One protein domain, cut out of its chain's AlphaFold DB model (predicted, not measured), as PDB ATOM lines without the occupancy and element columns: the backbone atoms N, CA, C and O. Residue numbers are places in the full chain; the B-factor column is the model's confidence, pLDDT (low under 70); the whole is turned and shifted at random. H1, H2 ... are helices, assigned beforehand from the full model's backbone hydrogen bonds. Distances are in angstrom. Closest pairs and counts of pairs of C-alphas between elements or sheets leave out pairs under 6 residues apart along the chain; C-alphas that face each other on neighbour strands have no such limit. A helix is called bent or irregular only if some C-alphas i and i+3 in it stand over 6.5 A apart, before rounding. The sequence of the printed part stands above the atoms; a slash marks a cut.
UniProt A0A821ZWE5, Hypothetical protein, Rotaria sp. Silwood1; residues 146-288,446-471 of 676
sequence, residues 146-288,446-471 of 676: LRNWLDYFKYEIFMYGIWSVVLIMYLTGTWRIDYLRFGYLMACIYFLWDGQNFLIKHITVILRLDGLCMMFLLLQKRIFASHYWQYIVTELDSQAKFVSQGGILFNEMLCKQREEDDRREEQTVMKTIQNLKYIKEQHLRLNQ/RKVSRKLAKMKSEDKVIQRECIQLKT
ATOM      1  N   LEU A 146       1.389 -13.017  31.981       68.56
ATOM      2  CA  LEU A 146       2.725 -12.685  31.471       68.56
ATOM      3  C   LEU A 146       3.682 -12.279  32.612       68.56
ATOM      4  O   LEU A 146       3.983 -11.101  32.812       68.56
ATOM      5  N   ARG A 147       4.135 -13.262  33.400       70.44
ATOM      6  CA  ARG A 147       4.925 -13.032  34.628       70.44
ATOM      7  C   ARG A 147       6.428 -12.906  34.386       70.44
ATOM      8  O   ARG A 147       7.070 -12.072  35.015       70.44
ATOM      9  N   ASN A 148       6.992 -13.728  33.503       77.81
ATOM     10  CA  ASN A 148       8.433 -13.786  33.244       77.81
ATOM     11  C   ASN A 148       8.781 -13.256  31.840       77.81
ATOM     12  O   ASN A 148       7.982 -13.379  30.913       77.81
ATOM     13  N   TRP A 149      10.001 -12.748  31.634       80.50
ATOM     14  CA  TRP A 149      10.528 -12.428  30.297       80.50
ATOM     15  C   TRP A 149      10.508 -13.641  29.358       80.50
ATOM     16  O   TRP A 149      10.241 -13.496  28.169       80.50
ATOM     17  N   LEU A 150      10.706 -14.845  29.904       83.94
ATOM     18  CA  LEU A 150      10.534 -16.094  29.165       83.94
ATOM     19  C   LEU A 150       9.095 -16.285  28.653       83.94
ATOM     20  O   LEU A 150       8.909 -16.830  27.571       83.94
ATOM     21  N   ASP A 151       8.081 -15.842  29.397       83.50
ATOM     22  CA  ASP A 151       6.678 -15.992  28.995       83.50
ATOM     23  C   ASP A 151       6.279 -14.955  27.939       83.50
ATOM     24  O   ASP A 151       5.537 -15.295  27.021       83.50
ATOM     25  N   TYR A 152       6.868 -13.752  27.981       82.06
ATOM     26  CA  TYR A 152       6.841 -12.817  26.849       82.06
ATOM     27  C   TYR A 152       7.487 -13.435  25.606       82.06
ATOM     28  O   TYR A 152       6.862 -13.478  24.557       82.06
ATOM     29  N   PHE A 153       8.703 -13.978  25.715       85.25
ATOM     30  CA  PHE A 153       9.398 -14.582  24.573       85.25
ATOM     31  C   PHE A 153       8.641 -15.784  23.981       85.25
ATOM     32  O   PHE A 153       8.554 -15.920  22.762       85.25
ATOM     33  N   LYS A 154       8.021 -16.620  24.830       87.75
ATOM     34  CA  LYS A 154       7.070 -17.652  24.387       87.75
ATOM     35  C   LYS A 154       5.887 -17.023  23.653       87.75
ATOM     36  O   LYS A 154       5.595 -17.449  22.545       87.75
ATOM     37  N   TYR A 155       5.212 -16.033  24.242       86.00
ATOM     38  CA  TYR A 155       4.065 -15.376  23.615       86.00
ATOM     39  C   TYR A 155       4.411 -14.819  22.231       86.00
ATOM     40  O   TYR A 155       3.710 -15.132  21.274       86.00
ATOM     41  N   GLU A 156       5.534 -14.112  22.097       84.88
ATOM     42  CA  GLU A 156       6.003 -13.580  20.815       84.88
ATOM     43  C   GLU A 156       6.222 -14.690  19.768       84.88
ATOM     44  O   GLU A 156       5.671 -14.620  18.669       84.88
ATOM     45  N   ILE A 157       6.953 -15.760  20.114       88.25
ATOM     46  CA  ILE A 157       7.201 -16.893  19.201       88.25
ATOM     47  C   ILE A 157       5.903 -17.607  18.814       88.25
ATOM     48  O   ILE A 157       5.674 -17.879  17.637       88.25
ATOM     49  N   PHE A 158       5.059 -17.938  19.791       86.56
ATOM     50  CA  PHE A 158       3.861 -18.742  19.556       86.56
ATOM     51  C   PHE A 158       2.741 -17.941  18.867       86.56
ATOM     52  O   PHE A 158       1.996 -18.528  18.090       86.56
ATOM     53  N   MET A 159       2.632 -16.627  19.097       84.38
ATOM     54  CA  MET A 159       1.604 -15.771  18.488       84.38
ATOM     55  C   MET A 159       2.033 -15.190  17.131       84.38
ATOM     56  O   MET A 159       1.255 -15.220  16.175       84.38
ATOM     57  N   TYR A 160       3.262 -14.671  17.019       85.75
ATOM     58  CA  TYR A 160       3.734 -13.967  15.816       85.75
ATOM     59  C   TYR A 160       4.662 -14.799  14.918       85.75
ATOM     60  O   TYR A 160       4.935 -14.380  13.792       85.75
ATOM     61  N   GLY A 161       5.076 -16.002  15.342       84.12
ATOM     62  CA  GLY A 161       5.972 -16.874  14.573       84.12
ATOM     63  C   GLY A 161       5.498 -17.159  13.144       84.12
ATOM     64  O   GLY A 161       6.299 -17.089  12.212       84.12
ATOM     65  N   ILE A 162       4.190 -17.360  12.926       79.88
ATOM     66  CA  ILE A 162       3.648 -17.562  11.569       79.88
ATOM     67  C   ILE A 162       3.876 -16.345  10.663       79.88
ATOM     68  O   ILE A 162       4.243 -16.506   9.500       79.88
ATOM     69  N   TRP A 163       3.729 -15.126  11.191       84.69
ATOM     70  CA  TRP A 163       3.953 -13.894  10.433       84.69
ATOM     71  C   TRP A 163       5.435 -13.699  10.128       84.69
ATOM     72  O   TRP A 163       5.777 -13.252   9.035       84.69
ATOM     73  N   SER A 164       6.323 -14.122  11.033       83.25
ATOM     74  CA  SER A 164       7.763 -14.185  10.773       83.25
ATOM     75  C   SER A 164       8.107 -15.176   9.653       83.25
ATOM     76  O   SER A 164       8.904 -14.846   8.780       83.25
ATOM     77  N   VAL A 165       7.482 -16.360   9.615       84.75
ATOM     78  CA  VAL A 165       7.683 -17.350   8.536       84.75
ATOM     79  C   VAL A 165       7.194 -16.805   7.192       84.75
ATOM     80  O   VAL A 165       7.899 -16.907   6.192       84.75
ATOM     81  N   VAL A 166       6.017 -16.175   7.165       84.25
ATOM     82  CA  VAL A 166       5.455 -15.529   5.969       84.25
ATOM     83  C   VAL A 166       6.361 -14.395   5.469       84.25
ATOM     84  O   VAL A 166       6.655 -14.329   4.276       84.25
ATOM     85  N   LEU A 167       6.884 -13.557   6.371       84.94
ATOM     86  CA  LEU A 167       7.871 -12.518   6.054       84.94
ATOM     87  C   LEU A 167       9.157 -13.109   5.448       84.94
ATOM     88  O   LEU A 167       9.651 -12.617   4.435       84.94
ATOM     89  N   ILE A 168       9.690 -14.183   6.031       84.75
ATOM     90  CA  ILE A 168      10.888 -14.868   5.521       84.75
ATOM     91  C   ILE A 168      10.617 -15.497   4.148       84.75
ATOM     92  O   ILE A 168      11.482 -15.449   3.271       84.75
ATOM     93  N   MET A 169       9.415 -16.027   3.920       84.69
ATOM     94  CA  MET A 169       9.008 -16.555   2.618       84.69
ATOM     95  C   MET A 169       8.902 -15.444   1.559       84.69
ATOM     96  O   MET A 169       9.386 -15.633   0.444       84.69
ATOM     97  N   TYR A 170       8.377 -14.262   1.911       85.12
ATOM     98  CA  TYR A 170       8.390 -13.075   1.042       85.12
ATOM     99  C   TYR A 170       9.817 -12.637   0.676       85.12
ATOM    100  O   TYR A 170      10.126 -12.430  -0.500       85.12
ATOM    101  N   LEU A 171      10.714 -12.545   1.664       84.25
ATOM    102  CA  LEU A 171      12.121 -12.186   1.451       84.25
ATOM    103  C   LEU A 171      12.843 -13.219   0.570       84.25
ATOM    104  O   LEU A 171      13.549 -12.858  -0.369       84.25
ATOM    105  N   THR A 172      12.612 -14.512   0.806       83.62
ATOM    106  CA  THR A 172      13.186 -15.607  -0.001       83.62
ATOM    107  C   THR A 172      12.670 -15.572  -1.448       83.62
ATOM    108  O   THR A 172      13.442 -15.784  -2.391       83.62
ATOM    109  N   GLY A 173      11.383 -15.251  -1.624       81.94
ATOM    110  CA  GLY A 173      10.729 -15.074  -2.920       81.94
ATOM    111  C   GLY A 173      11.189 -13.839  -3.702       81.94
ATOM    112  O   GLY A 173      11.116 -13.850  -4.922       81.94
ATOM    113  N   THR A 174      11.699 -12.799  -3.034       81.31
ATOM    114  CA  THR A 174      12.106 -11.520  -3.663       81.31
ATOM    115  C   THR A 174      13.625 -11.311  -3.763       81.31
ATOM    116  O   THR A 174      14.074 -10.374  -4.422       81.31
ATOM    117  N   TRP A 175      14.442 -12.187  -3.165       80.31
ATOM    118  CA  TRP A 175      15.911 -12.082  -3.185       80.31
ATOM    119  C   TRP A 175      16.546 -12.283  -4.577       80.31
ATOM    120  O   TRP A 175      17.580 -11.694  -4.891       80.31
ATOM    121  N   ARG A 176      15.937 -13.120  -5.426       80.31
ATOM    122  CA  ARG A 176      16.266 -13.313  -6.852       80.31
ATOM    123  C   ARG A 176      14.968 -13.554  -7.623       80.31
ATOM    124  O   ARG A 176      13.977 -13.955  -7.021       80.31
ATOM    125  N   ILE A 177      14.984 -13.322  -8.933       80.81
ATOM    126  CA  ILE A 177      13.813 -13.468  -9.807       80.81
ATOM    127  C   ILE A 177      13.873 -14.847 -10.473       80.81
ATOM    128  O   ILE A 177      14.547 -15.017 -11.481       80.81
ATOM    129  N   ASP A 178      13.165 -15.821  -9.902       82.25
ATOM    130  CA  ASP A 178      13.036 -17.183 -10.441       82.25
ATOM    131  C   ASP A 178      11.556 -17.606 -10.517       82.25
ATOM    132  O   ASP A 178      10.738 -17.189  -9.691       82.25
ATOM    133  N   TYR A 179      11.198 -18.512 -11.433       82.38
ATOM    134  CA  TYR A 179       9.830 -19.057 -11.508       82.38
ATOM    135  C   TYR A 179       9.438 -19.841 -10.241       82.38
ATOM    136  O   TYR A 179       8.331 -19.703  -9.728       82.38
ATOM    137  N   LEU A 180      10.370 -20.605  -9.657       79.88
ATOM    138  CA  LEU A 180      10.136 -21.307  -8.386       79.88
ATOM    139  C   LEU A 180       9.869 -20.332  -7.225       79.88
ATOM    140  O   LEU A 180       9.079 -20.631  -6.332       79.88
ATOM    141  N   ARG A 181      10.486 -19.144  -7.258       81.12
ATOM    142  CA  ARG A 181      10.310 -18.094  -6.243       81.12
ATOM    143  C   ARG A 181       9.024 -17.292  -6.416       81.12
ATOM    144  O   ARG A 181       8.450 -16.877  -5.409       81.12
ATOM    145  N   PHE A 182       8.505 -17.181  -7.641       83.44
ATOM    146  CA  PHE A 182       7.136 -16.710  -7.877       83.44
ATOM    147  C   PHE A 182       6.119 -17.564  -7.103       83.44
ATOM    148  O   PHE A 182       5.176 -17.031  -6.524       83.44
ATOM    149  N   GLY A 183       6.365 -18.876  -6.989       82.56
ATOM    150  CA  GLY A 183       5.590 -19.776  -6.131       82.56
ATOM    151  C   GLY A 183       5.558 -19.348  -4.657       82.56
ATOM    152  O   GLY A 183       4.481 -19.309  -4.065       82.56
ATOM    153  N   TYR A 184       6.697 -18.955  -4.069       82.38
ATOM    154  CA  TYR A 184       6.739 -18.424  -2.694       82.38
ATOM    155  C   TYR A 184       6.019 -17.085  -2.559       82.38
ATOM    156  O   TYR A 184       5.341 -16.862  -1.558       82.38
ATOM    157  N   LEU A 185       6.138 -16.207  -3.557       84.19
ATOM    158  CA  LEU A 185       5.443 -14.922  -3.573       84.19
ATOM    159  C   LEU A 185       3.920 -15.125  -3.597       84.19
ATOM    160  O   LEU A 185       3.211 -14.565  -2.763       84.19
ATOM    161  N   MET A 186       3.421 -15.999  -4.475       83.94
ATOM    162  CA  MET A 186       1.997 -16.346  -4.550       83.94
ATOM    163  C   MET A 186       1.498 -17.058  -3.283       83.94
ATOM    164  O   MET A 186       0.416 -16.739  -2.793       83.94
ATOM    165  N   ALA A 187       2.290 -17.965  -2.699       80.62
ATOM    166  CA  ALA A 187       1.961 -18.605  -1.423       80.62
ATOM    167  C   ALA A 187       1.919 -17.593  -0.261       80.62
ATOM    168  O   ALA A 187       1.020 -17.643   0.575       80.62
ATOM    169  N   CYS A 188       2.849 -16.636  -0.226       83.94
ATOM    170  CA  CYS A 188       2.870 -15.547   0.749       83.94
ATOM    171  C   CYS A 188       1.605 -14.686   0.655       83.94
ATOM    172  O   CYS A 188       0.945 -14.441   1.665       83.94
ATOM    173  N   ILE A 189       1.240 -14.277  -0.564       84.38
ATOM    174  CA  ILE A 189       0.006 -13.536  -0.849       84.38
ATOM    175  C   ILE A 189      -1.223 -14.336  -0.393       84.38
ATOM    176  O   ILE A 189      -2.103 -13.782   0.262       84.38
ATOM    177  N   TYR A 190      -1.266 -15.646  -0.656       83.69
ATOM    178  CA  TYR A 190      -2.364 -16.516  -0.227       83.69
ATOM    179  C   TYR A 190      -2.511 -16.601   1.306       83.69
ATOM    180  O   TYR A 190      -3.613 -16.400   1.821       83.69
ATOM    181  N   PHE A 191      -1.428 -16.829   2.062       79.69
ATOM    182  CA  PHE A 191      -1.517 -16.892   3.531       79.69
ATOM    183  C   PHE A 191      -1.871 -15.542   4.162       79.69
ATOM    184  O   PHE A 191      -2.632 -15.498   5.128       79.69
ATOM    185  N   LEU A 192      -1.385 -14.433   3.600       79.50
ATOM    186  CA  LEU A 192      -1.784 -13.093   4.043       79.50
ATOM    187  C   LEU A 192      -3.217 -12.751   3.627       79.50
ATOM    188  O   LEU A 192      -3.878 -11.976   4.318       79.50
ATOM    189  N   TRP A 193      -3.744 -13.361   2.562       81.88
ATOM    190  CA  TRP A 193      -5.148 -13.234   2.194       81.88
ATOM    191  C   TRP A 193      -6.079 -13.946   3.185       81.88
ATOM    192  O   TRP A 193      -7.013 -13.307   3.676       81.88
ATOM    193  N   ASP A 194      -5.827 -15.208   3.547       76.75
ATOM    194  CA  ASP A 194      -6.659 -15.921   4.539       76.75
ATOM    195  C   ASP A 194      -6.458 -15.369   5.970       76.75
ATOM    196  O   ASP A 194      -7.397 -15.280   6.771       76.75
ATOM    197  N   GLY A 195      -5.253 -14.866   6.256       73.94
ATOM    198  CA  GLY A 195      -4.956 -14.081   7.447       73.94
ATOM    199  C   GLY A 195      -5.018 -14.913   8.729       73.94
ATOM    200  O   GLY A 195      -4.566 -16.052   8.789       73.94
ATOM    201  N   GLN A 196      -5.598 -14.343   9.784       67.62
ATOM    202  CA  GLN A 196      -5.692 -14.991  11.097       67.62
ATOM    203  C   GLN A 196      -6.634 -16.215  11.115       67.62
ATOM    204  O   GLN A 196      -6.519 -17.056  12.003       67.62
ATOM    205  N   ASN A 197      -7.517 -16.358  10.115       69.00
ATOM    206  CA  ASN A 197      -8.396 -17.528   9.978       69.00
ATOM    207  C   ASN A 197      -7.611 -18.801   9.621       69.00
ATOM    208  O   ASN A 197      -8.030 -19.898   9.996       69.00
ATOM    209  N   PHE A 198      -6.461 -18.654   8.951       66.69
ATOM    210  CA  PHE A 198      -5.608 -19.774   8.563       66.69
ATOM    211  C   PHE A 198      -5.129 -20.577   9.781       66.69
ATOM    212  O   PHE A 198      -5.133 -21.808   9.768       66.69
ATOM    213  N   LEU A 199      -4.807 -19.881  10.879       66.12
ATOM    214  CA  LEU A 199      -4.332 -20.482  12.131       66.12
ATOM    215  C   LEU A 199      -5.337 -21.454  12.772       66.12
ATOM    216  O   LEU A 199      -4.952 -22.252  13.622       66.12
ATOM    217  N   ILE A 200      -6.605 -21.399  12.361       63.19
ATOM    218  CA  ILE A 200      -7.691 -22.237  12.876       63.19
ATOM    219  C   ILE A 200      -7.984 -23.426  11.927       63.19
ATOM    220  O   ILE A 200      -8.675 -24.363  12.317       63.19
ATOM    221  N   LYS A 201      -7.465 -23.433  10.684       60.44
ATOM    222  CA  LYS A 201      -8.034 -24.221   9.566       60.44
ATOM    223  C   LYS A 201      -7.260 -25.442   9.036       60.44
ATOM    224  O   LYS A 201      -7.814 -26.105   8.168       60.44
ATOM    225  N   HIS A 202      -6.079 -25.773   9.579       54.34
ATOM    226  CA  HIS A 202      -5.191 -26.941   9.306       54.34
ATOM    227  C   HIS A 202      -3.830 -26.652   8.640       54.34
ATOM    228  O   HIS A 202      -3.638 -25.736   7.851       54.34
ATOM    229  N   ILE A 203      -2.872 -27.525   8.977       52.06
ATOM    230  CA  ILE A 203      -1.416 -27.396   8.765       52.06
ATOM    231  C   ILE A 203      -0.912 -28.217   7.557       52.06
ATOM    232  O   ILE A 203       0.221 -28.060   7.108       52.06
ATOM    233  N   THR A 204      -1.739 -29.112   7.016       52.69
ATOM    234  CA  THR A 204      -1.307 -30.303   6.258       52.69
ATOM    235  C   THR A 204      -0.770 -30.060   4.839       52.69
ATOM    236  O   THR A 204      -0.388 -31.020   4.177       52.69
ATOM    237  N   VAL A 205      -0.747 -28.815   4.346       52.62
ATOM    238  CA  VAL A 205      -0.501 -28.497   2.919       52.62
ATOM    239  C   VAL A 205       0.826 -27.748   2.674       52.62
ATOM    240  O   VAL A 205       1.316 -27.711   1.548       52.62
ATOM    241  N   ILE A 206       1.457 -27.175   3.707       53.47
ATOM    242  CA  ILE A 206       2.560 -26.208   3.532       53.47
ATOM    243  C   ILE A 206       3.950 -26.851   3.639       53.47
ATOM    244  O   ILE A 206       4.658 -26.600   4.611       53.47
ATOM    245  N   LEU A 207       4.383 -27.655   2.659       48.72
ATOM    246  CA  LEU A 207       5.817 -27.967   2.510       48.72
ATOM    247  C   LEU A 207       6.193 -28.548   1.137       48.72
ATOM    248  O   LEU A 207       6.055 -29.744   0.896       48.72
ATOM    249  N   ARG A 208       6.786 -27.702   0.285       50.53
ATOM    250  CA  ARG A 208       7.812 -28.080  -0.703       50.53
ATOM    251  C   ARG A 208       8.732 -26.882  -0.985       50.53
ATOM    252  O   ARG A 208       8.240 -25.807  -1.306       50.53
ATOM    253  N   LEU A 209      10.040 -27.165  -0.960       50.59
ATOM    254  CA  LEU A 209      11.183 -26.372  -1.456       50.59
ATOM    255  C   LEU A 209      11.793 -25.265  -0.549       50.59
ATOM    256  O   LEU A 209      11.163 -24.729   0.355       50.59
ATOM    257  N   ASP A 210      13.084 -25.030  -0.847       53.94
ATOM    258  CA  ASP A 210      14.149 -24.203  -0.232       53.94
ATOM    259  C   ASP A 210      14.469 -24.410   1.267       53.94
ATOM    260  O   ASP A 210      13.615 -24.339   2.142       53.94
ATOM    261  N   GLY A 211      15.752 -24.635   1.571       59.78
ATOM    262  CA  GLY A 211      16.256 -25.109   2.864       59.78
ATOM    263  C   GLY A 211      16.157 -24.099   4.011       59.78
ATOM    264  O   GLY A 211      15.893 -24.493   5.147       59.78
ATOM    265  N   LEU A 212      16.322 -22.801   3.732       60.16
ATOM    266  CA  LEU A 212      16.161 -21.751   4.749       60.16
ATOM    267  C   LEU A 212      14.685 -21.565   5.119       60.16
ATOM    268  O   LEU A 212      14.341 -21.614   6.298       60.16
ATOM    269  N   CYS A 213      13.806 -21.446   4.119       67.62
ATOM    270  CA  CYS A 213      12.356 -21.410   4.320       67.62
ATOM    271  C   CYS A 213      11.871 -22.681   5.041       67.62
ATOM    272  O   CYS A 213      11.149 -22.608   6.034       67.62
ATOM    273  N   MET A 214      12.362 -23.848   4.618       71.56
ATOM    274  CA  MET A 214      12.070 -25.144   5.224       71.56
ATOM    275  C   MET A 214      12.486 -25.235   6.699       71.56
ATOM    276  O   MET A 214      11.745 -25.831   7.474       71.56
ATOM    277  N   MET A 215      13.603 -24.634   7.129       74.12
ATOM    278  CA  MET A 215      13.964 -24.597   8.556       74.12
ATOM    279  C   MET A 215      12.883 -23.884   9.385       74.12
ATOM    280  O   MET A 215      12.449 -24.405  10.413       74.12
ATOM    281  N   PHE A 216      12.405 -22.729   8.915       76.12
ATOM    282  CA  PHE A 216      11.348 -21.969   9.587       76.12
ATOM    283  C   PHE A 216       9.973 -22.647   9.480       76.12
ATOM    284  O   PHE A 216       9.239 -22.675  10.464       76.12
ATOM    285  N   LEU A 217       9.643 -23.281   8.350       77.44
ATOM    286  CA  LEU A 217       8.422 -24.086   8.192       77.44
ATOM    287  C   LEU A 217       8.416 -25.327   9.101       77.44
ATOM    288  O   LEU A 217       7.385 -25.654   9.686       77.44
ATOM    289  N   LEU A 218       9.557 -26.003   9.277       78.50
ATOM    290  CA  LEU A 218       9.694 -27.123  10.215       78.50
ATOM    291  C   LEU A 218       9.609 -26.665  11.674       78.50
ATOM    292  O   LEU A 218       8.939 -27.319  12.477       78.50
ATOM    293  N   LEU A 219      10.226 -25.527  12.011       81.62
ATOM    294  CA  LEU A 219      10.071 -24.898  13.322       81.62
ATOM    295  C   LEU A 219       8.593 -24.579  13.587       81.62
ATOM    296  O   LEU A 219       8.071 -24.935  14.641       81.62
ATOM    297  N   GLN A 220       7.890 -24.008  12.606       81.62
ATOM    298  CA  GLN A 220       6.469 -23.684  12.706       81.62
ATOM    299  C   GLN A 220       5.581 -24.938  12.816       81.62
ATOM    300  O   GLN A 220       4.683 -24.972  13.656       81.62
ATOM    301  N   LYS A 221       5.872 -26.015  12.065       78.44
ATOM    302  CA  LYS A 221       5.220 -27.332  12.229       78.44
ATOM    303  C   LYS A 221       5.381 -27.852  13.664       78.44
ATOM    304  O   LYS A 221       4.422 -28.362  14.242       78.44
ATOM    305  N   ARG A 222       6.567 -27.696  14.269       81.12
ATOM    306  CA  ARG A 222       6.833 -28.101  15.662       81.12
ATOM    307  C   ARG A 222       6.164 -27.181  16.692       81.12
ATOM    308  O   ARG A 222       5.711 -27.689  17.714       81.12
ATOM    309  N   ILE A 223       6.072 -25.876  16.423       83.25
ATOM    310  CA  ILE A 223       5.320 -24.895  17.225       83.25
ATOM    311  C   ILE A 223       3.841 -25.294  17.283       83.25
ATOM    312  O   ILE A 223       3.295 -25.424  18.376       83.25
ATOM    313  N   PHE A 224       3.219 -25.564  16.132       79.19
ATOM    314  CA  PHE A 224       1.812 -25.960  16.056       79.19
ATOM    315  C   PHE A 224       1.516 -27.308  16.736       79.19
ATOM    316  O   PHE A 224       0.476 -27.464  17.364       79.19
ATOM    317  N   ALA A 225       2.439 -28.273  16.666       75.88
ATOM    318  CA  ALA A 225       2.300 -29.577  17.323       75.88
ATOM    319  C   ALA A 225       2.566 -29.555  18.849       75.88
ATOM    320  O   ALA A 225       2.716 -30.616  19.457       75.88
ATOM    321  N   SER A 226       2.686 -28.374  19.470       80.44
ATOM    322  CA  SER A 226       3.026 -28.204  20.888       80.44
ATOM    323  C   SER A 226       1.800 -27.939  21.770       80.44
ATOM    324  O   SER A 226       0.886 -27.216  21.379       80.44
ATOM    325  N   HIS A 227       1.829 -28.400  23.025       77.31
ATOM    326  CA  HIS A 227       0.825 -28.057  24.046       77.31
ATOM    327  C   HIS A 227       0.620 -26.543  24.236       77.31
ATOM    328  O   HIS A 227      -0.474 -26.115  24.600       77.31
ATOM    329  N   TYR A 228       1.641 -25.722  23.976       82.38
ATOM    330  CA  TYR A 228       1.534 -24.264  24.072       82.38
ATOM    331  C   TYR A 228       0.629 -23.651  22.991       82.38
ATOM    332  O   TYR A 228      -0.014 -22.632  23.245       82.38
ATOM    333  N   TRP A 229       0.526 -24.286  21.817       81.31
ATOM    334  CA  TRP A 229      -0.322 -23.821  20.717       81.31
ATOM    335  C   TRP A 229      -1.809 -23.833  21.090       81.31
ATOM    336  O   TRP A 229      -2.552 -22.949  20.678       81.31
ATOM    337  N   GLN A 230      -2.242 -24.753  21.958       78.06
ATOM    338  CA  GLN A 230      -3.627 -24.825  22.439       78.06
ATOM    339  C   GLN A 230      -4.068 -23.533  23.148       78.06
ATOM    340  O   GLN A 230      -5.166 -23.045  22.895       78.06
ATOM    341  N   TYR A 231      -3.202 -22.919  23.965       79.75
ATOM    342  CA  TYR A 231      -3.510 -21.629  24.599       79.75
ATOM    343  C   TYR A 231      -3.609 -20.487  23.585       79.75
ATOM    344  O   TYR A 231      -4.417 -19.579  23.783       79.75
ATOM    345  N   ILE A 232      -2.834 -20.542  22.496       83.62
ATOM    346  CA  ILE A 232      -2.965 -19.597  21.381       83.62
ATOM    347  C   ILE A 232      -4.270 -19.838  20.620       83.62
ATOM    348  O   ILE A 232      -4.969 -18.880  20.328       83.62
ATOM    349  N   VAL A 233      -4.682 -21.083  20.371       80.44
ATOM    350  CA  VAL A 233      -5.975 -21.369  19.727       80.44
ATOM    351  C   VAL A 233      -7.148 -20.864  20.578       80.44
ATOM    352  O   VAL A 233      -8.027 -20.198  20.037       80.44
ATOM    353  N   THR A 234      -7.137 -21.054  21.904       76.94
ATOM    354  CA  THR A 234      -8.139 -20.434  22.800       76.94
ATOM    355  C   THR A 234      -8.076 -18.904  22.767       76.94
ATOM    356  O   THR A 234      -9.106 -18.233  22.786       76.94
ATOM    357  N   GLU A 235      -6.876 -18.323  22.716       80.19
ATOM    358  CA  GLU A 235      -6.672 -16.878  22.570       80.19
ATOM    359  C   GLU A 235      -7.255 -16.360  21.248       80.19
ATOM    360  O   GLU A 235      -7.938 -15.341  21.269       80.19
ATOM    361  N   LEU A 236      -7.061 -17.066  20.132       80.00
ATOM    362  CA  LEU A 236      -7.567 -16.723  18.800       80.00
ATOM    363  C   LEU A 236      -9.089 -16.887  18.686       80.00
ATOM    364  O   LEU A 236      -9.752 -15.980  18.191       80.00
ATOM    365  N   ASP A 237      -9.652 -17.986  19.189       78.38
ATOM    366  CA  ASP A 237     -11.103 -18.217  19.233       78.38
ATOM    367  C   ASP A 237     -11.812 -17.154  20.088       78.38
ATOM    368  O   ASP A 237     -12.800 -16.550  19.670       78.38
ATOM    369  N   SER A 238     -11.241 -16.812  21.246       77.44
ATOM    370  CA  SER A 238     -11.749 -15.689  22.033       77.44
ATOM    371  C   SER A 238     -11.513 -14.332  21.343       77.44
ATOM    372  O   SER A 238     -12.391 -13.483  21.439       77.44
ATOM    373  N   GLN A 239     -10.437 -14.099  20.568       79.56
ATOM    374  CA  GLN A 239     -10.396 -12.903  19.690       79.56
ATOM    375  C   GLN A 239     -11.598 -12.913  18.739       79.56
ATOM    376  O   GLN A 239     -12.335 -11.934  18.728       79.56
ATOM    377  N   ALA A 240     -11.838 -14.026  18.031       79.75
ATOM    378  CA  ALA A 240     -12.902 -14.188  17.037       79.75
ATOM    379  C   ALA A 240     -14.323 -13.956  17.593       79.75
ATOM    380  O   ALA A 240     -15.144 -13.348  16.906       79.75
ATOM    381  N   LYS A 241     -14.599 -14.383  18.833       79.56
ATOM    382  CA  LYS A 241     -15.863 -14.124  19.552       79.56
ATOM    383  C   LYS A 241     -16.037 -12.648  19.921       79.56
ATOM    384  O   LYS A 241     -17.105 -12.082  19.709       79.56
ATOM    385  N   PHE A 242     -14.985 -12.006  20.435       80.19
ATOM    386  CA  PHE A 242     -15.033 -10.615  20.907       80.19
ATOM    387  C   PHE A 242     -14.947  -9.553  19.794       80.19
ATOM    388  O   PHE A 242     -15.164  -8.372  20.064       80.19
ATOM    389  N   VAL A 243     -14.715  -9.966  18.539       78.31
ATOM    390  CA  VAL A 243     -14.736  -9.120  17.328       78.31
ATOM    391  C   VAL A 243     -15.948  -8.175  17.296       78.31
ATOM    392  O   VAL A 243     -15.777  -6.971  17.126       78.31
ATOM    393  N   SER A 244     -17.170  -8.683  17.488       80.81
ATOM    394  CA  SER A 244     -18.394  -7.862  17.414       80.81
ATOM    395  C   SER A 244     -18.469  -6.800  18.516       80.81
ATOM    396  O   SER A 244     -18.873  -5.665  18.260       80.81
ATOM    397  N   GLN A 245     -18.019  -7.134  19.729       82.62
ATOM    398  CA  GLN A 245     -18.015  -6.213  20.868       82.62
ATOM    399  C   GLN A 245     -17.017  -5.063  20.687       82.62
ATOM    400  O   GLN A 245     -17.293  -3.947  21.128       82.62
ATOM    401  N   GLY A 246     -15.898  -5.296  19.988       84.44
ATOM    402  CA  GLY A 246     -14.957  -4.240  19.604       84.44
ATOM    403  C   GLY A 246     -15.621  -3.139  18.768       84.44
ATOM    404  O   GLY A 246     -15.435  -1.955  19.054       84.44
ATOM    405  N   GLY A 247     -16.459  -3.522  17.800       81.19
ATOM    406  CA  GLY A 247     -17.191  -2.588  16.942       81.19
ATOM    407  C   GLY A 247     -18.257  -1.795  17.701       81.19
ATOM    408  O   GLY A 247     -18.343  -0.579  17.543       81.19
ATOM    409  N   ILE A 248     -19.016  -2.463  18.579       84.62
ATOM    410  CA  ILE A 248     -20.019  -1.818  19.444       84.62
ATOM    411  C   ILE A 248     -19.354  -0.780  20.354       84.62
ATOM    412  O   ILE A 248     -19.787   0.370  20.402       84.62
ATOM    413  N   LEU A 249     -18.268  -1.158  21.034       86.06
ATOM    414  CA  LEU A 249     -17.548  -0.277  21.951       86.06
ATOM    415  C   LEU A 249     -16.885   0.909  21.228       86.06
ATOM    416  O   LEU A 249     -16.826   2.005  21.781       86.06
ATOM    417  N   PHE A 250     -16.405   0.718  19.997       83.38
ATOM    418  CA  PHE A 250     -15.871   1.812  19.185       83.38
ATOM    419  C   PHE A 250     -16.971   2.808  18.781       83.38
ATOM    420  O   PHE A 250     -16.793   4.014  18.943       83.38
ATOM    421  N   ASN A 251     -18.135   2.312  18.351       84.88
ATOM    422  CA  ASN A 251     -19.292   3.153  18.035       84.88
ATOM    423  C   ASN A 251     -19.818   3.905  19.274       84.88
ATOM    424  O   ASN A 251     -20.133   5.086  19.172       84.88
ATOM    425  N   GLU A 252     -19.838   3.271  20.456       88.50
ATOM    426  CA  GLU A 252     -20.194   3.918  21.734       88.50
ATOM    427  C   GLU A 252     -19.298   5.136  22.028       88.50
ATOM    428  O   GLU A 252     -19.782   6.165  22.500       88.50
ATOM    429  N   MET A 253     -17.992   5.044  21.740       85.88
ATOM    430  CA  MET A 253     -17.075   6.177  21.909       85.88
ATOM    431  C   MET A 253     -17.305   7.276  20.871       85.88
ATOM    432  O   MET A 253     -17.306   8.444  21.245       85.88
ATOM    433  N   LEU A 254     -17.532   6.923  19.600       84.81
ATOM    434  CA  LEU A 254     -17.812   7.905  18.545       84.81
ATOM    435  C   LEU A 254     -19.090   8.708  18.826       84.81
ATOM    436  O   LEU A 254     -19.092   9.921  18.635       84.81
ATOM    437  N   CYS A 255     -20.152   8.061  19.321       88.94
ATOM    438  CA  CYS A 255     -21.371   8.763  19.729       88.94
ATOM    439  C   CYS A 255     -21.095   9.763  20.859       88.94
ATOM    440  O   CYS A 255     -21.480  10.921  20.750       88.94
ATOM    441  N   LYS A 256     -20.351   9.357  21.897       91.31
ATOM    442  CA  LYS A 256     -19.995  10.239  23.023       91.31
ATOM    443  C   LYS A 256     -19.104  11.407  22.615       91.31
ATOM    444  O   LYS A 256     -19.273  12.506  23.130       91.31
ATOM    445  N   GLN A 257     -18.174  11.185  21.686       88.94
ATOM    446  CA  GLN A 257     -17.346  12.257  21.145       88.94
ATOM    447  C   GLN A 257     -18.199  13.265  20.362       88.94
ATOM    448  O   GLN A 257     -18.072  14.462  20.599       88.94
ATOM    449  N   ARG A 258     -19.128  12.793  19.517       90.19
ATOM    450  CA  ARG A 258     -20.090  13.670  18.831       90.19
ATOM    451  C   ARG A 258     -20.934  14.472  19.829       90.19
ATOM    452  O   ARG A 258     -20.981  15.683  19.710       90.19
ATOM    453  N   GLU A 259     -21.492  13.846  20.864       93.75
ATOM    454  CA  GLU A 259     -22.243  14.548  21.927       93.75
ATOM    455  C   GLU A 259     -21.399  15.586  22.702       93.75
ATOM    456  O   GLU A 259     -21.932  16.541  23.272       93.75
ATOM    457  N   GLU A 260     -20.079  15.403  22.791       93.12
ATOM    458  CA  GLU A 260     -19.157  16.391  23.363       93.12
ATOM    459  C   GLU A 260     -18.850  17.542  22.400       93.12
ATOM    460  O   GLU A 260     -18.744  18.687  22.851       93.12
ATOM    461  N   ASP A 261     -18.701  17.246  21.109       91.94
ATOM    462  CA  ASP A 261     -18.477  18.227  20.048       91.94
ATOM    463  C   ASP A 261     -19.742  19.089  19.852       91.94
ATOM    464  O   ASP A 261     -19.658  20.311  19.989       91.94
ATOM    465  N   ASP A 262     -20.920  18.470  19.712       94.88
ATOM    466  CA  ASP A 262     -22.234  19.125  19.604       94.88
ATOM    467  C   ASP A 262     -22.465  20.102  20.776       94.88
ATOM    468  O   ASP A 262     -22.829  21.259  20.575       94.88
ATOM    469  N   ARG A 263     -22.156  19.703  22.023       95.12
ATOM    470  CA  ARG A 263     -22.258  20.600  23.195       95.12
ATOM    471  C   ARG A 263     -21.262  21.761  23.170       95.12
ATOM    472  O   ARG A 263     -21.552  22.822  23.730       95.12
ATOM    473  N   ARG A 264     -20.073  21.587  22.582       94.12
ATOM    474  CA  ARG A 264     -19.097  22.680  22.406       94.12
ATOM    475  C   ARG A 264     -19.558  23.651  21.315       94.12
ATOM    476  O   ARG A 264     -19.401  24.865  21.482       94.12
ATOM    477  N   GLU A 265     -20.189  23.146  20.261       94.38
ATOM    478  CA  GLU A 265     -20.844  23.958  19.234       94.38
ATOM    479  C   GLU A 265     -22.032  24.737  19.815       94.38
ATOM    480  O   GLU A 265     -22.046  25.964  19.712       94.38
ATOM    481  N   GLU A 266     -22.950  24.090  20.541       95.00
ATOM    482  CA  GLU A 266     -24.077  24.747  21.222       95.00
ATOM    483  C   GLU A 266     -23.623  25.879  22.153       95.00
ATOM    484  O   GLU A 266     -24.186  26.974  22.115       95.00
ATOM    485  N   GLN A 267     -22.575  25.672  22.959       94.25
ATOM    486  CA  GLN A 267     -22.019  26.731  23.813       94.25
ATOM    487  C   GLN A 267     -21.466  27.914  23.006       94.25
ATOM    488  O   GLN A 267     -21.575  29.064  23.437       94.25
ATOM    489  N   THR A 268     -20.872  27.650  21.845       94.50
ATOM    490  CA  THR A 268     -20.313  28.679  20.955       94.50
ATOM    491  C   THR A 268     -21.431  29.453  20.249       94.50
ATOM    492  O   THR A 268     -21.412  30.687  20.209       94.50
ATOM    493  N   VAL A 269     -22.467  28.748  19.789       96.12
ATOM    494  CA  VAL A 269     -23.686  29.319  19.203       96.12
ATOM    495  C   VAL A 269     -24.446  30.153  20.237       96.12
ATOM    496  O   VAL A 269     -24.800  31.292  19.948       96.12
ATOM    497  N   MET A 270     -24.626  29.664  21.467       94.75
ATOM    498  CA  MET A 270     -25.287  30.404  22.550       94.75
ATOM    499  C   MET A 270     -24.551  31.698  22.910       94.75
ATOM    500  O   MET A 270     -25.193  32.743  23.012       94.75
ATOM    501  N   LYS A 271     -23.214  31.669  23.027       94.75
ATOM    502  CA  LYS A 271     -22.397  32.886  23.212       94.75
ATOM    503  C   LYS A 271     -22.580  33.865  22.052       94.75
ATOM    504  O   LYS A 271     -22.769  35.055  22.275       94.75
ATOM    505  N   THR A 272     -22.594  33.365  20.816       94.25
ATOM    506  CA  THR A 272     -22.811  34.186  19.614       94.25
ATOM    507  C   THR A 272     -24.200  34.832  19.615       94.25
ATOM    508  O   THR A 272     -24.324  36.030  19.369       94.25
ATOM    509  N   ILE A 273     -25.244  34.078  19.973       95.50
ATOM    510  CA  ILE A 273     -26.620  34.575  20.108       95.50
ATOM    511  C   ILE A 273     -26.727  35.599  21.246       95.50
ATOM    512  O   ILE A 273     -27.417  36.605  21.085       95.50
ATOM    513  N   GLN A 274     -26.063  35.375  22.382       94.06
ATOM    514  CA  GLN A 274     -26.047  36.317  23.503       94.06
ATOM    515  C   GLN A 274     -25.365  37.631  23.109       94.06
ATOM    516  O   GLN A 274     -25.946  38.695  23.315       94.06
ATOM    517  N   ASN A 275     -24.200  37.562  22.461       92.25
ATOM    518  CA  ASN A 275     -23.489  38.734  21.949       92.25
ATOM    519  C   ASN A 275     -24.335  39.488  20.910       92.25
ATOM    520  O   ASN A 275     -24.442  40.708  20.975       92.25
ATOM    521  N   LEU A 276     -25.007  38.780  19.996       92.62
ATOM    522  CA  LEU A 276     -25.883  39.390  18.992       92.62
ATOM    523  C   LEU A 276     -27.142  40.027  19.610       92.62
ATOM    524  O   LEU A 276     -27.565  41.095  19.168       92.62
ATOM    525  N   LYS A 277     -27.722  39.424  20.657       92.94
ATOM    526  CA  LYS A 277     -28.808  40.036  21.444       92.94
ATOM    527  C   LYS A 277     -28.336  41.300  22.159       92.94
ATOM    528  O   LYS A 277     -29.027  42.307  22.077       92.94
ATOM    529  N   TYR A 278     -27.167  41.257  22.797       90.12
ATOM    530  CA  TYR A 278     -26.560  42.410  23.461       90.12
ATOM    531  C   TYR A 278     -26.307  43.557  22.474       90.12
ATOM    532  O   TYR A 278     -26.768  44.671  22.703       90.12
ATOM    533  N   ILE A 279     -25.682  43.276  21.326       86.12
ATOM    534  CA  ILE A 279     -25.467  44.250  20.243       86.12
ATOM    535  C   ILE A 279     -26.804  44.841  19.768       86.12
ATOM    536  O   ILE A 279     -26.943  46.061  19.683       86.12
ATOM    537  N   LYS A 280     -27.822  44.003  19.524       90.06
ATOM    538  CA  LYS A 280     -29.163  44.464  19.128       90.06
ATOM    539  C   LYS A 280     -29.821  45.344  20.196       90.06
ATOM    540  O   LYS A 280     -30.489  46.313  19.845       90.06
ATOM    541  N   GLU A 281     -29.654  45.022  21.475       85.06
ATOM    542  CA  GLU A 281     -30.187  45.829  22.572       85.06
ATOM    543  C   GLU A 281     -29.455  47.171  22.688       85.06
ATOM    544  O   GLU A 281     -30.110  48.192  22.868       85.06
ATOM    545  N   GLN A 282     -28.131  47.205  22.507       78.44
ATOM    546  CA  GLN A 282     -27.373  48.459  22.477       78.44
ATOM    547  C   GLN A 282     -27.783  49.343  21.288       78.44
ATOM    548  O   GLN A 282     -28.040  50.527  21.489       78.44
ATOM    549  N   HIS A 283     -27.967  48.782  20.086       74.88
ATOM    550  CA  HIS A 283     -28.549  49.525  18.958       74.88
ATOM    551  C   HIS A 283     -29.962  50.042  19.267       74.88
ATOM    552  O   HIS A 283     -30.266  51.198  18.994       74.88
ATOM    553  N   LEU A 284     -30.828  49.232  19.888       81.25
ATOM    554  CA  LEU A 284     -32.173  49.676  20.264       81.25
ATOM    555  C   LEU A 284     -32.138  50.801  21.314       81.25
ATOM    556  O   LEU A 284     -32.941  51.727  21.236       81.25
ATOM    557  N   ARG A 285     -31.211  50.738  22.276       74.94
ATOM    558  CA  ARG A 285     -30.990  51.788  23.281       74.94
ATOM    559  C   ARG A 285     -30.491  53.080  22.639       74.94
ATOM    560  O   ARG A 285     -31.018  54.128  22.994       74.94
ATOM    561  N   LEU A 286     -29.560  53.003  21.682       70.38
ATOM    562  CA  LEU A 286     -29.088  54.152  20.901       70.38
ATOM    563  C   LEU A 286     -30.255  54.820  20.153       70.38
ATOM    564  O   LEU A 286     -30.542  55.988  20.409       70.38
ATOM    565  N   ASN A 287     -31.036  54.058  19.380       67.50
ATOM    566  CA  ASN A 287     -32.223  54.577  18.684       67.50
ATOM    567  C   ASN A 287     -33.282  55.168  19.654       67.50
ATOM    568  O   ASN A 287     -34.001  56.107  19.315       67.50
ATOM    569  N   GLN A 288     -33.398  54.649  20.883       67.75
ATOM    570  CA  GLN A 288     -34.293  55.206  21.910       67.75
ATOM    571  C   GLN A 288     -33.729  56.452  22.614       67.75
ATOM    572  O   GLN A 288     -34.508  57.311  23.035       67.75
ATOM    573  N   ARG A 446      -6.243   2.565  23.499       87.12
ATOM    574  CA  ARG A 446      -5.896   1.841  24.736       87.12
ATOM    575  C   ARG A 446      -7.099   1.640  25.654       87.12
ATOM    576  O   ARG A 446      -7.187   0.593  26.292       87.12
ATOM    577  N   LYS A 447      -8.030   2.596  25.735       86.69
ATOM    578  CA  LYS A 447      -9.271   2.481  26.521       86.69
ATOM    579  C   LYS A 447     -10.151   1.338  25.998       86.69
ATOM    580  O   LYS A 447     -10.605   0.518  26.798       86.69
ATOM    581  N   VAL A 448     -10.301   1.222  24.674       86.44
ATOM    582  CA  VAL A 448     -10.968   0.087  24.002       86.44
ATOM    583  C   VAL A 448     -10.209  -1.214  24.244       86.44
ATOM    584  O   VAL A 448     -10.784  -2.168  24.760       86.44
ATOM    585  N   SER A 449      -8.909  -1.242  23.942       84.56
ATOM    586  CA  SER A 449      -8.054  -2.428  24.068       84.56
ATOM    587  C   SER A 449      -8.065  -3.005  25.492       84.56
ATOM    588  O   SER A 449      -8.235  -4.211  25.662       84.56
ATOM    589  N   ARG A 450      -7.991  -2.159  26.531       84.06
ATOM    590  CA  ARG A 450      -8.084  -2.574  27.944       84.06
ATOM    591  C   ARG A 450      -9.464  -3.127  28.309       84.06
ATOM    592  O   ARG A 450      -9.530  -4.155  28.979       84.06
ATOM    593  N   LYS A 451     -10.556  -2.473  27.884       85.44
ATOM    594  CA  LYS A 451     -11.929  -2.974  28.100       85.44
ATOM    595  C   LYS A 451     -12.109  -4.353  27.452       85.44
ATOM    596  O   LYS A 451     -12.553  -5.281  28.120       85.44
ATOM    597  N   LEU A 452     -11.689  -4.496  26.193       84.00
ATOM    598  CA  LEU A 452     -11.782  -5.740  25.429       84.00
ATOM    599  C   LEU A 452     -10.927  -6.856  26.051       84.00
ATOM    600  O   LEU A 452     -11.396  -7.978  26.212       84.00
ATOM    601  N   ALA A 453      -9.700  -6.544  26.484       81.69
ATOM    602  CA  ALA A 453      -8.834  -7.484  27.194       81.69
ATOM    603  C   ALA A 453      -9.439  -7.947  28.534       81.69
ATOM    604  O   ALA A 453      -9.314  -9.122  28.878       81.69
ATOM    605  N   LYS A 454     -10.134  -7.058  29.263       82.56
ATOM    606  CA  LYS A 454     -10.854  -7.399  30.498       82.56
ATOM    607  C   LYS A 454     -12.013  -8.361  30.222       82.56
ATOM    608  O   LYS A 454     -11.996  -9.461  30.767       82.56
ATOM    609  N   MET A 455     -12.926  -8.003  29.315       82.62
ATOM    610  CA  MET A 455     -14.059  -8.849  28.897       82.62
ATOM    611  C   MET A 455     -13.590 -10.241  28.447       82.62
ATOM    612  O   MET A 455     -14.119 -11.272  28.857       82.62
ATOM    613  N   LYS A 456     -12.507 -10.273  27.671       81.75
ATOM    614  CA  LYS A 456     -11.863 -11.503  27.221       81.75
ATOM    615  C   LYS A 456     -11.248 -12.331  28.350       81.75
ATOM    616  O   LYS A 456     -11.256 -13.559  28.289       81.75
ATOM    617  N   SER A 457     -10.661 -11.687  29.359       76.62
ATOM    618  CA  SER A 457     -10.126 -12.394  30.527       76.62
ATOM    619  C   SER A 457     -11.236 -13.038  31.363       76.62
ATOM    620  O   SER A 457     -11.028 -14.127  31.886       76.62
ATOM    621  N   GLU A 458     -12.414 -12.410  31.414       78.44
ATOM    622  CA  GLU A 458     -13.600 -12.888  32.131       78.44
ATOM    623  C   GLU A 458     -14.223 -14.110  31.423       78.44
ATOM    624  O   GLU A 458     -14.370 -15.163  32.043       78.44
ATOM    625  N   ASP A 459     -14.459 -14.052  30.107       73.25
ATOM    626  CA  ASP A 459     -14.966 -15.200  29.320       73.25
ATOM    627  C   ASP A 459     -14.030 -16.421  29.347       73.25
ATOM    628  O   ASP A 459     -14.490 -17.554  29.471       73.25
ATOM    629  N   LYS A 460     -12.705 -16.227  29.338       72.06
ATOM    630  CA  LYS A 460     -11.746 -17.337  29.504       72.06
ATOM    631  C   LYS A 460     -11.866 -18.058  30.849       72.06
ATOM    632  O   LYS A 460     -11.491 -19.228  30.927       72.06
ATOM    633  N   VAL A 461     -12.307 -17.375  31.908       72.62
ATOM    634  CA  VAL A 461     -12.567 -18.005  33.213       72.62
ATOM    635  C   VAL A 461     -13.865 -18.806  33.132       72.62
ATOM    636  O   VAL A 461     -13.841 -20.003  33.411       72.62
ATOM    637  N   ILE A 462     -14.935 -18.202  32.606       71.69
ATOM    638  CA  ILE A 462     -16.238 -18.857  32.401       71.69
ATOM    639  C   ILE A 462     -16.093 -20.124  31.542       71.69
ATOM    640  O   ILE A 462     -16.564 -21.190  31.928       71.69
ATOM    641  N   GLN A 463     -15.370 -20.067  30.417       69.19
ATOM    642  CA  GLN A 463     -15.141 -21.236  29.560       69.19
ATOM    643  C   GLN A 463     -14.414 -22.373  30.292       69.19
ATOM    644  O   GLN A 463     -14.742 -23.542  30.085       69.19
ATOM    645  N   ARG A 464     -13.455 -22.063  31.176       66.06
ATOM    646  CA  ARG A 464     -12.767 -23.081  31.991       66.06
ATOM    647  C   ARG A 464     -13.707 -23.722  33.002       66.06
ATOM    648  O   ARG A 464     -13.660 -24.938  33.159       66.06
ATOM    649  N   GLU A 465     -14.558 -22.933  33.644       64.75
ATOM    650  CA  GLU A 465     -15.560 -23.432  34.587       64.75
ATOM    651  C   GLU A 465     -16.604 -24.300  33.878       64.75
ATOM    652  O   GLU A 465     -16.840 -25.422  34.309       64.75
ATOM    653  N   CYS A 466     -17.123 -23.885  32.720       64.81
ATOM    654  CA  CYS A 466     -18.016 -24.711  31.899       64.81
ATOM    655  C   CYS A 466     -17.387 -26.057  31.483       64.81
ATOM    656  O   CYS A 466     -18.080 -27.074  31.442       64.81
ATOM    657  N   ILE A 467     -16.081 -26.091  31.189       64.75
ATOM    658  CA  ILE A 467     -15.345 -27.332  30.877       64.75
ATOM    659  C   ILE A 467     -15.153 -28.204  32.134       64.75
ATOM    660  O   ILE A 467     -15.226 -29.434  32.050       64.75
ATOM    661  N   GLN A 468     -14.935 -27.592  33.303       64.50
ATOM    662  CA  GLN A 468     -14.841 -28.297  34.587       64.50
ATOM    663  C   GLN A 468     -16.193 -28.853  35.053       64.50
ATOM    664  O   GLN A 468     -16.232 -29.974  35.547       64.50
ATOM    665  N   LEU A 469     -17.293 -28.125  34.844       61.59
ATOM    666  CA  LEU A 469     -18.648 -28.572  35.174       61.59
ATOM    667  C   LEU A 469     -19.047 -29.785  34.328       61.59
ATOM    668  O   LEU A 469     -19.298 -30.839  34.899       61.59
ATOM    669  N   LYS A 470     -18.923 -29.713  32.993       60.66
ATOM    670  CA  LYS A 470     -19.144 -30.877  32.107       60.66
ATOM    671  C   LYS A 470     -18.293 -32.091  32.498       60.66
ATOM    672  O   LYS A 470     -18.762 -33.218  32.495       60.66
ATOM    673  N   THR A 471     -17.041 -31.852  32.898       54.88
ATOM    674  CA  THR A 471     -16.133 -32.897  33.400       54.88
ATOM    675  C   THR A 471     -16.602 -33.531  34.709       54.88
ATOM    676  O   THR A 471     -16.303 -34.701  34.958       54.88
TER     677      THR A 471
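AT A GLANCE: This is residues 146 to 288 and 446 to 471 of the 676 residues of the protein "Hypothetical protein" of Rotaria sp. Silwood1 (UniProt A0A821ZWE5). A small head of three helices, H1b, H2 and H3, lies at the foot of one very long helix, H4, and the two make an L; in the head, H2 and H3 each pack side by side with H1b. Residues 254 to 288 of H4 stick out as the long arm, and H5 packs on H4 around its bend. The printed part has 169 residues with five named helices, H1 to H5 in order, and no named strand: all helix. It is extended, with a radius of gyration of the C-alphas of 28.1 A and spans of 97 by 56 by 29 A.

HOW THE PARTS SIT: H1, residues 149 to 174, was assigned as one helix by its hydrogen bonds but is bent, with C-alphas 159 and 162 7.4 A apart; its arms are H1a, 149 to 159, and H1b, 162 to 174. H2, residues 179 to 200, is irregular, with C-alphas 193 and 196 9.1 A apart, and makes a hairpin with H1b at a shallow tilt of 16 degrees; their closest C-alphas, Gly 173 and Arg 181, are 4.5 A apart. H3, residues 211 to 224, touches H1b at 14 degrees, opposite ways, closest at C-alphas 165 and 216, 6.0 A. H4, residues 227 to 288, likewise assigned as one helix, is bent, with C-alphas 241 and 244 7.1 A apart; its arms are H4a, 227 to 241, and H4b, 244 to 288. H4a touches H1a with residues 228 to 232 alone, closest at C-alphas 159 and 232, 6.6 A. H5, residues 446 to 471, touches H4b, closest at C-alphas 246 and 452, 6.8 A. O i to N i+4 pairs are within hydrogen-bond range throughout H1a, H1b, H3, H4b and H5, but 12 of 18 in H2 and 9 of 11 in H4a.

IN THESE COORDINATES: H1a begins at C-alpha 149 (10.528, -12.428, 30.297). H2 is 30.2 A long, H4b 65.2 A and H5 37.2 A, ending at C-alpha 471 (-16.133, -32.897, 33.400).

THE WHOLE: Residues 289 to 445 are not printed, with 60.5 A between C-alphas 288 and 446. No link printed whole is long. Confidence is under 70 at residues 146, 196 to 213, 287 to 288 and 463 to 471.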